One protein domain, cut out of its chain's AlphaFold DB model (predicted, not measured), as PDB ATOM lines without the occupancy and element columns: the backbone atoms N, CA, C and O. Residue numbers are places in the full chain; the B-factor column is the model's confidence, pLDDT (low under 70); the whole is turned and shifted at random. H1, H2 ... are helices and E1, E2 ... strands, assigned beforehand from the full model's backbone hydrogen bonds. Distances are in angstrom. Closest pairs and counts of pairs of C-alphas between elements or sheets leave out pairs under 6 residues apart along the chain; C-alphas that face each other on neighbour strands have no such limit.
ATOM      1  N   LEU A   3     -11.480 -18.914  17.398       88.00
ATOM      2  CA  LEU A   3     -11.103 -17.946  16.371       88.00
ATOM      3  C   LEU A   3     -11.202 -18.606  14.991       88.00
ATOM      4  O   LEU A   3     -10.595 -19.641  14.762       88.00
ATOM      5  N   LEU A   4     -11.960 -17.997  14.084       87.31
ATOM      6  CA  LEU A   4     -12.082 -18.439  12.698       87.31
ATOM      7  C   LEU A   4     -11.013 -17.771  11.829       87.31
ATOM      8  O   LEU A   4     -10.227 -18.432  11.166       87.31
ATOM      9  N   ALA A   5     -10.992 -16.437  11.827       86.81
ATOM     10  CA  ALA A   5     -10.104 -15.657  10.972       86.81
ATOM     11  C   ALA A   5      -9.823 -14.274  11.566       86.81
ATOM     12  O   ALA A   5     -10.642 -13.712  12.303       86.81
ATOM     13  N   THR A   6      -8.667 -13.716  11.202       87.81
ATOM     14  CA  THR A   6      -8.285 -12.340  11.535       87.81
ATOM     15  C   THR A   6      -8.128 -11.515  10.265       87.81
ATOM     16  O   THR A   6      -7.403 -11.899   9.351       87.81
ATOM     17  N   PHE A   7      -8.777 -10.357  10.230       85.62
ATOM     18  CA  PHE A   7      -8.794  -9.436   9.102       85.62
ATOM     19  C   PHE A   7      -8.073  -8.142   9.445       85.62
ATOM     20  O   PHE A   7      -8.192  -7.609  10.547       85.62
ATOM     21  N   SER A   8      -7.361  -7.588   8.467       84.50
ATOM     22  CA  SER A   8      -6.775  -6.247   8.601       84.50
ATOM     23  C   SER A   8      -7.781  -5.139   8.270       84.50
ATOM     24  O   SER A   8      -7.590  -3.996   8.677       84.50
ATOM     25  N   LEU A  15     -17.949  -8.715   5.656       90.44
ATOM     26  CA  LEU A  15     -18.343  -9.582   4.542       90.44
ATOM     27  C   LEU A  15     -18.448 -11.038   4.997       90.44
ATOM     28  O   LEU A  15     -19.488 -11.672   4.786       90.44
ATOM     29  N   LEU A  16     -17.425 -11.550   5.689       89.19
ATOM     30  CA  LEU A  16     -17.478 -12.911   6.213       89.19
ATOM     31  C   LEU A  16     -18.572 -13.065   7.275       89.19
ATOM     32  O   LEU A  16     -19.351 -14.013   7.211       89.19
ATOM     33  N   ALA A  17     -18.696 -12.112   8.202       91.25
ATOM     34  CA  ALA A  17     -19.765 -12.091   9.200       91.25
ATOM     35  C   ALA A  17     -21.162 -12.174   8.561       91.25
ATOM     36  O   ALA A  17     -22.023 -12.917   9.028       91.25
ATOM     37  N   SER A  18     -21.389 -11.445   7.466       91.88
ATOM     38  CA  SER A  18     -22.653 -11.467   6.723       91.88
ATOM     39  C   SER A  18     -22.926 -12.827   6.068       91.88
ATOM     40  O   SER A  18     -24.065 -13.313   6.089       91.88
ATOM     41  N   LYS A  19     -21.886 -13.477   5.527       90.88
ATOM     42  CA  LYS A  19     -21.988 -14.829   4.957       90.88
ATOM     43  C   LYS A  19     -22.302 -15.869   6.041       90.88
ATOM     44  O   LYS A  19     -23.251 -16.629   5.872       90.88
ATOM     45  N   LEU A  20     -21.606 -15.829   7.181       91.50
ATOM     46  CA  LEU A  20     -21.872 -16.696   8.340       91.50
ATOM     47  C   LEU A  20     -23.298 -16.506   8.867       91.50
ATOM     48  O   LEU A  20     -24.041 -17.468   9.037       91.50
ATOM     49  N   LYS A  21     -23.739 -15.251   9.007       92.25
ATOM     50  CA  LYS A  21     -25.116 -14.931   9.397       92.25
ATOM     51  C   LYS A  21     -26.153 -15.504   8.433       92.25
ATOM     52  O   LYS A  21     -27.210 -15.954   8.866       92.25
ATOM     53  N   SER A  22     -25.876 -15.452   7.130       92.06
ATOM     54  CA  SER A  22     -26.774 -15.986   6.097       92.06
ATOM     55  C   SER A  22     -26.856 -17.511   6.130       92.06
ATOM     56  O   SER A  22     -27.902 -18.060   5.793       92.06
ATOM     57  N   ALA A  23     -25.792 -18.175   6.581       90.56
ATOM     58  CA  ALA A  23     -25.765 -19.606   6.868       90.56
ATOM     59  C   ALA A  23     -26.389 -19.971   8.229       90.56
ATOM     60  O   ALA A  23     -26.450 -21.141   8.574       90.56
ATOM     61  N   ALA A  24     -26.905 -18.991   8.982       92.06
ATOM     62  CA  ALA A  24     -27.410 -19.161  10.345       92.06
ATOM     63  C   ALA A  24     -26.348 -19.617  11.366       92.06
ATOM     64  O   ALA A  24     -26.704 -20.155  12.411       92.06
ATOM     65  N   ILE A  25     -25.073 -19.324  11.098       92.00
ATOM     66  CA  ILE A  25     -23.962 -19.565  12.018       92.00
ATOM     67  C   ILE A  25     -23.836 -18.389  12.984       92.00
ATOM     68  O   ILE A  25     -23.740 -17.224  12.575       92.00
ATOM     69  N   ASP A  26     -23.790 -18.696  14.277       92.00
ATOM     70  CA  ASP A  26     -23.509 -17.708  15.309       92.00
ATOM     71  C   ASP A  26     -22.029 -17.298  15.281       92.00
ATOM     72  O   ASP A  26     -21.112 -18.116  15.389       92.00
ATOM     73  N   TYR A  27     -21.795 -15.991  15.191       91.44
ATOM     74  CA  TYR A  27     -20.458 -15.415  15.132       91.44
ATOM     75  C   TYR A  27     -20.301 -14.257  16.115       91.44
ATOM     76  O   TYR A  27     -21.254 -13.576  16.501       91.44
ATOM     77  N   LYS A  28     -19.055 -13.992  16.491       91.31
ATOM     78  CA  LYS A  28     -18.661 -12.832  17.279       91.31
ATOM     79  C   LYS A  28     -17.524 -12.116  16.573       91.31
ATOM     80  O   LYS A  28     -16.418 -12.637  16.483       91.31
ATOM     81  N   LEU A  29     -17.805 -10.908  16.102       90.19
ATOM     82  CA  LEU A  29     -16.792 -10.004  15.578       90.19
ATOM     83  C   LEU A  29     -16.217  -9.172  16.729       90.19
ATOM     84  O   LEU A  29     -16.969  -8.581  17.505       90.19
ATOM     85  N   GLN A  30     -14.895  -9.143  16.849       89.69
ATOM     86  CA  GLN A  30     -14.174  -8.338  17.825       89.69
ATOM     87  C   GLN A  30     -13.231  -7.381  17.101       89.69
ATOM     88  O   GLN A  30     -12.347  -7.819  16.362       89.69
ATOM     89  N   ASP A  31     -13.391  -6.082  17.342       86.94
ATOM     90  CA  ASP A  31     -12.445  -5.073  16.886       86.94
ATOM     91  C   ASP A  31     -11.225  -5.050  17.819       86.94
ATOM     92  O   ASP A  31     -11.309  -4.779  19.017       86.94
ATOM     93  N   GLY A  32     -10.061  -5.397  17.282       73.31
ATOM     94  CA  GLY A  32      -8.778  -5.220  17.939       73.31
ATOM     95  C   GLY A  32      -8.067  -4.043  17.296       73.31
ATOM     96  O   GLY A  32      -7.381  -4.218  16.298       73.31
ATOM     97  N   GLN A  33      -8.179  -2.839  17.862       64.19
ATOM     98  CA  GLN A  33      -7.539  -1.632  17.305       64.19
ATOM     99  C   GLN A  33      -6.025  -1.783  17.017       64.19
ATOM    100  O   GLN A  33      -5.492  -1.036  16.201       64.19
ATOM    101  N   ALA A  34      -5.338  -2.731  17.670       69.38
ATOM    102  CA  ALA A  34      -3.926  -3.058  17.444       69.38
ATOM    103  C   ALA A  34      -3.686  -4.366  16.655       69.38
ATOM    104  O   ALA A  34      -2.652  -4.498  16.006       69.38
ATOM    105  N   ASP A  35      -4.630  -5.309  16.697       67.69
ATOM    106  CA  ASP A  35      -4.490  -6.676  16.171       67.69
ATOM    107  C   ASP A  35      -5.331  -6.937  14.906       67.69
ATOM    108  O   ASP A  35      -5.282  -8.029  14.343       67.69
ATOM    109  N   GLY A  36      -6.131  -5.959  14.475       84.38
ATOM    110  CA  GLY A  36      -7.136  -6.123  13.427       84.38
ATOM    111  C   GLY A  36      -8.468  -6.666  13.952       84.38
ATOM    112  O   GLY A  36      -8.752  -6.676  15.150       84.38
ATOM    113  N   TYR A  37      -9.320  -7.104  13.036       88.25
ATOM    114  CA  TYR A  37     -10.666  -7.596  13.309       88.25
ATOM    115  C   TYR A  37     -10.652  -9.115  13.427       88.25
ATOM    116  O   TYR A  37     -10.303  -9.811  12.479       88.25
ATOM    117  N   LYS A  38     -11.050  -9.643  14.581       89.50
ATOM    118  CA  LYS A  38     -11.055 -11.083  14.864       89.50
ATOM    119  C   LYS A  38     -12.479 -11.604  14.817       89.50
ATOM    120  O   LYS A  38     -13.364 -11.049  15.468       89.50
ATOM    121  N   LEU A  39     -12.700 -12.665  14.055       88.38
ATOM    122  CA  LEU A  39     -14.011 -13.269  13.887       88.38
ATOM    123  C   LEU A  39     -14.008 -14.637  14.552       88.38
ATOM    124  O   LEU A  39     -13.214 -15.501  14.199       88.38
ATOM    125  N   PHE A  40     -14.870 -14.812  15.545       90.75
ATOM    126  CA  PHE A  40     -14.995 -16.040  16.315       90.75
ATOM    127  C   PHE A  40     -16.311 -16.737  15.986       90.75
ATOM    128  O   PHE A  40     -17.328 -16.068  15.804       90.75
ATOM    129  N   VAL A  41     -16.311 -18.065  15.981       91.31
ATOM    130  CA  VAL A  41     -17.499 -18.911  15.773       91.31
ATOM    131  C   VAL A  41     -17.580 -19.978  16.858       91.31
ATOM    132  O   VAL A  41     -16.675 -20.102  17.687       91.31
ATOM    133  N   PHE A  42     -18.675 -20.724  16.932       90.75
ATOM    134  CA  PHE A  42     -18.746 -21.889  17.811       90.75
ATOM    135  C   PHE A  42     -18.018 -23.094  17.211       90.75
ATOM    136  O   PHE A  42     -17.829 -23.171  16.006       90.75
ATOM    137  N   GLU A  43     -17.572 -24.010  18.073       88.69
ATOM    138  CA  GLU A  43     -16.863 -25.223  17.646       88.69
ATOM    139  C   GLU A  43     -17.776 -26.148  16.826       88.69
ATOM    140  O   GLU A  43     -17.337 -26.670  15.809       88.69
ATOM    141  N   ASP A  44     -19.057 -26.263  17.203       89.88
ATOM    142  CA  ASP A  44     -20.071 -27.011  16.443       89.88
ATOM    143  C   ASP A  44     -20.231 -26.506  14.998       89.88
ATOM    144  O   ASP A  44     -20.432 -27.306  14.089       89.88
ATOM    145  N   ASP A  45     -20.095 -25.195  14.777       90.31
ATOM    146  CA  ASP A  45     -20.255 -24.560  13.463       90.31
ATOM    147  C   ASP A  45     -18.912 -24.281  12.766       90.31
ATOM    148  O   ASP A  45     -18.875 -23.660  11.701       90.31
ATOM    149  N   LEU A  46     -17.786 -24.700  13.355       86.56
ATOM    150  CA  LEU A  46     -16.447 -24.373  12.863       86.56
ATOM    151  C   LEU A  46     -16.203 -24.922  11.455       86.56
ATOM    152  O   LEU A  46     -15.626 -24.229  10.618       86.56
ATOM    153  N   GLU A  47     -16.637 -26.156  11.197       89.75
ATOM    154  CA  GLU A  47     -16.464 -26.813   9.899       89.75
ATOM    155  C   GLU A  47     -17.216 -26.049   8.799       89.75
ATOM    156  O   GLU A  47     -16.620 -25.664   7.793       89.75
ATOM    157  N   GLU A  48     -18.484 -25.711   9.040       90.44
ATOM    158  CA  GLU A  48     -19.308 -24.963   8.086       90.44
ATOM    159  C   GLU A  48     -18.789 -23.528   7.894       90.44
ATOM    160  O   GLU A  48     -18.662 -23.029   6.770       90.44
ATOM    161  N   ALA A  49     -18.385 -22.870   8.983       90.00
ATOM    162  CA  ALA A  49     -17.783 -21.544   8.937       90.00
ATOM    163  C   ALA A  49     -16.475 -21.529   8.130       90.00
ATOM    164  O   ALA A  49     -16.198 -20.568   7.401       90.00
ATOM    165  N   ARG A  50     -15.682 -22.601   8.221       87.75
ATOM    166  CA  ARG A  50     -14.444 -22.788   7.458       87.75
ATOM    167  C   ARG A  50     -14.718 -23.002   5.972       87.75
ATOM    168  O   ARG A  50     -13.976 -22.468   5.145       87.75
ATOM    169  N   GLU A  51     -15.764 -23.741   5.610       89.62
ATOM    170  CA  GLU A  51     -16.178 -23.878   4.208       89.62
ATOM    171  C   GLU A  51     -16.592 -22.526   3.614       89.62
ATOM    172  O   GLU A  51     -16.145 -22.160   2.524       89.62
ATOM    173  N   ILE A  52     -17.371 -21.738   4.360       90.00
ATOM    174  CA  ILE A  52     -17.816 -20.400   3.944       90.00
ATOM    175  C   ILE A  52     -16.634 -19.442   3.784       90.00
ATOM    176  O   ILE A  52     -16.570 -18.702   2.798       90.00
ATOM    177  N   TYR A  53     -15.691 -19.459   4.728       87.12
ATOM    178  CA  TYR A  53     -14.468 -18.670   4.627       87.12
ATOM    179  C   TYR A  53     -13.665 -19.044   3.377       87.12
ATOM    180  O   TYR A  53     -13.311 -18.159   2.601       87.12
ATOM    181  N   ASN A  54     -13.423 -20.339   3.143       85.75
ATOM    182  CA  ASN A  54     -12.660 -20.789   1.977       85.75
ATOM    183  C   ASN A  54     -13.343 -20.402   0.666       85.75
ATOM    184  O   ASN A  54     -12.670 -19.969  -0.268       85.75
ATOM    185  N   ALA A  55     -14.672 -20.513   0.597       86.44
ATOM    186  CA  ALA A  55     -15.433 -20.063  -0.561       86.44
ATOM    187  C   ALA A  55     -15.246 -18.557  -0.800       86.44
ATOM    188  O   ALA A  55     -14.917 -18.146  -1.910       86.44
ATOM    189  N   ALA A  56     -15.375 -17.737   0.245       83.81
ATOM    190  CA  ALA A  56     -15.226 -16.288   0.143       83.81
ATOM    191  C   ALA A  56     -13.790 -15.850  -0.209       83.81
ATOM    192  O   ALA A  56     -13.608 -14.930  -1.010       83.81
ATOM    193  N   ALA A  57     -12.776 -16.526   0.336       80.62
ATOM    194  CA  ALA A  57     -11.373 -16.289   0.004       80.62
ATOM    195  C   ALA A  57     -11.056 -16.695  -1.446       80.62
ATOM    196  O   ALA A  57     -10.376 -15.968  -2.169       80.62
ATOM    197  N   PHE A  58     -11.602 -17.824  -1.912       78.00
ATOM    198  CA  PHE A  58     -11.427 -18.292  -3.288       78.00
ATOM    199  C   PHE A  58     -12.104 -17.380  -4.321       78.00
ATOM    200  O   PHE A  58     -11.569 -17.169  -5.409       78.00
ATOM    201  N   GLU A  59     -13.261 -16.806  -3.985       79.25
ATOM    202  CA  GLU A  59     -13.945 -15.807  -4.816       79.25
ATOM    203  C   GLU A  59     -13.189 -14.465  -4.890       79.25
ATOM    204  O   GLU A  59     -13.509 -13.628  -5.736       79.25
ATOM    205  N   GLY A  60     -12.172 -14.263  -4.043       72.44
ATOM    206  CA  GLY A  60     -11.435 -13.003  -3.926       72.44
ATOM    207  C   GLY A  60     -12.239 -11.892  -3.246       72.44
ATOM    208  O   GLY A  60     -11.907 -10.719  -3.404       72.44
TER     209      GLY A  60
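AT A GLANCE: This is residues 3 to 8 and 15 to 60 of the 81 residues of an uncharacterized protein of Bacteroidetes bacterium (UniProt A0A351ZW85). A small sheet of three antiparallel strands has two helices, H1 and H2, packed on one face; the helices cross steeply, and the end of H2 reaches beyond the sheet. The printed part has 52 residues, with E1, H1, E2, E3 and H2 in that order, and the sheet runs E1 E3 E2. The class is mixed, helices and strands. The whole is compact, with a radius of gyration of the C-alphas of 10.5 A and spans of 28 by 25 by 15 A.

HOW THE PARTS SIT: Edge strand E1, residues 3 to 7, is antiparallel to inner strand E3, residues 36 to 41, with N 7 and O 37 at 2.8 A, within hydrogen-bond range. E3 and edge strand E2, residues 27 to 32, form a hairpin, with N 30 and O 38 at 2.8 A, also within range. H1, residues 15 to 22, and H2, residues 46 to 58, are on one face of this sheet, giving two layers, one of strands and one of helices. H1 has a height over the sheet of 9.7 A and runs along the strands, at 17 degrees to E2 on the local plane; its closest C-alphas to E2 are those of Ala 17 and Tyr 27, 6.8 A apart. The closest C-alphas of H2 and E1 are those of Leu 4 and Arg 50, 7.2 A apart. H1 and H2 touch at a steep tilt of 47 degrees, opposite ways; their closest C-alphas, Leu 20 and Ala 49, are 6.4 A apart. In both helices every O i to N i+4 pair is within hydrogen-bond range.

IN THESE COORDINATES: E1 begins at C-alpha 3, (-11.103, -17.946, 16.371), and spans 11.4 A from first to last C-alpha. H1 spans 10.7 A, E2 15.8 A and E3 16.6 A. H2 spans 18.0 A and ends at C-alpha 58, (-11.427, -18.292, -3.288).

THE WHOLE: The C-alphas farthest apart, those of Ala 23 and Ala 34, are 29.4 A apart. Residues 9 to 14 are not printed, and C-alphas 8 and 15 are 12.7 A apart across this cut, which lies in the link from E1 to H1. The links H1 to E2, E2 to E3 and E3 to H2 are tight. The mean pLDDT of the printed part is 86.7; residues 33 to 35 are under 70.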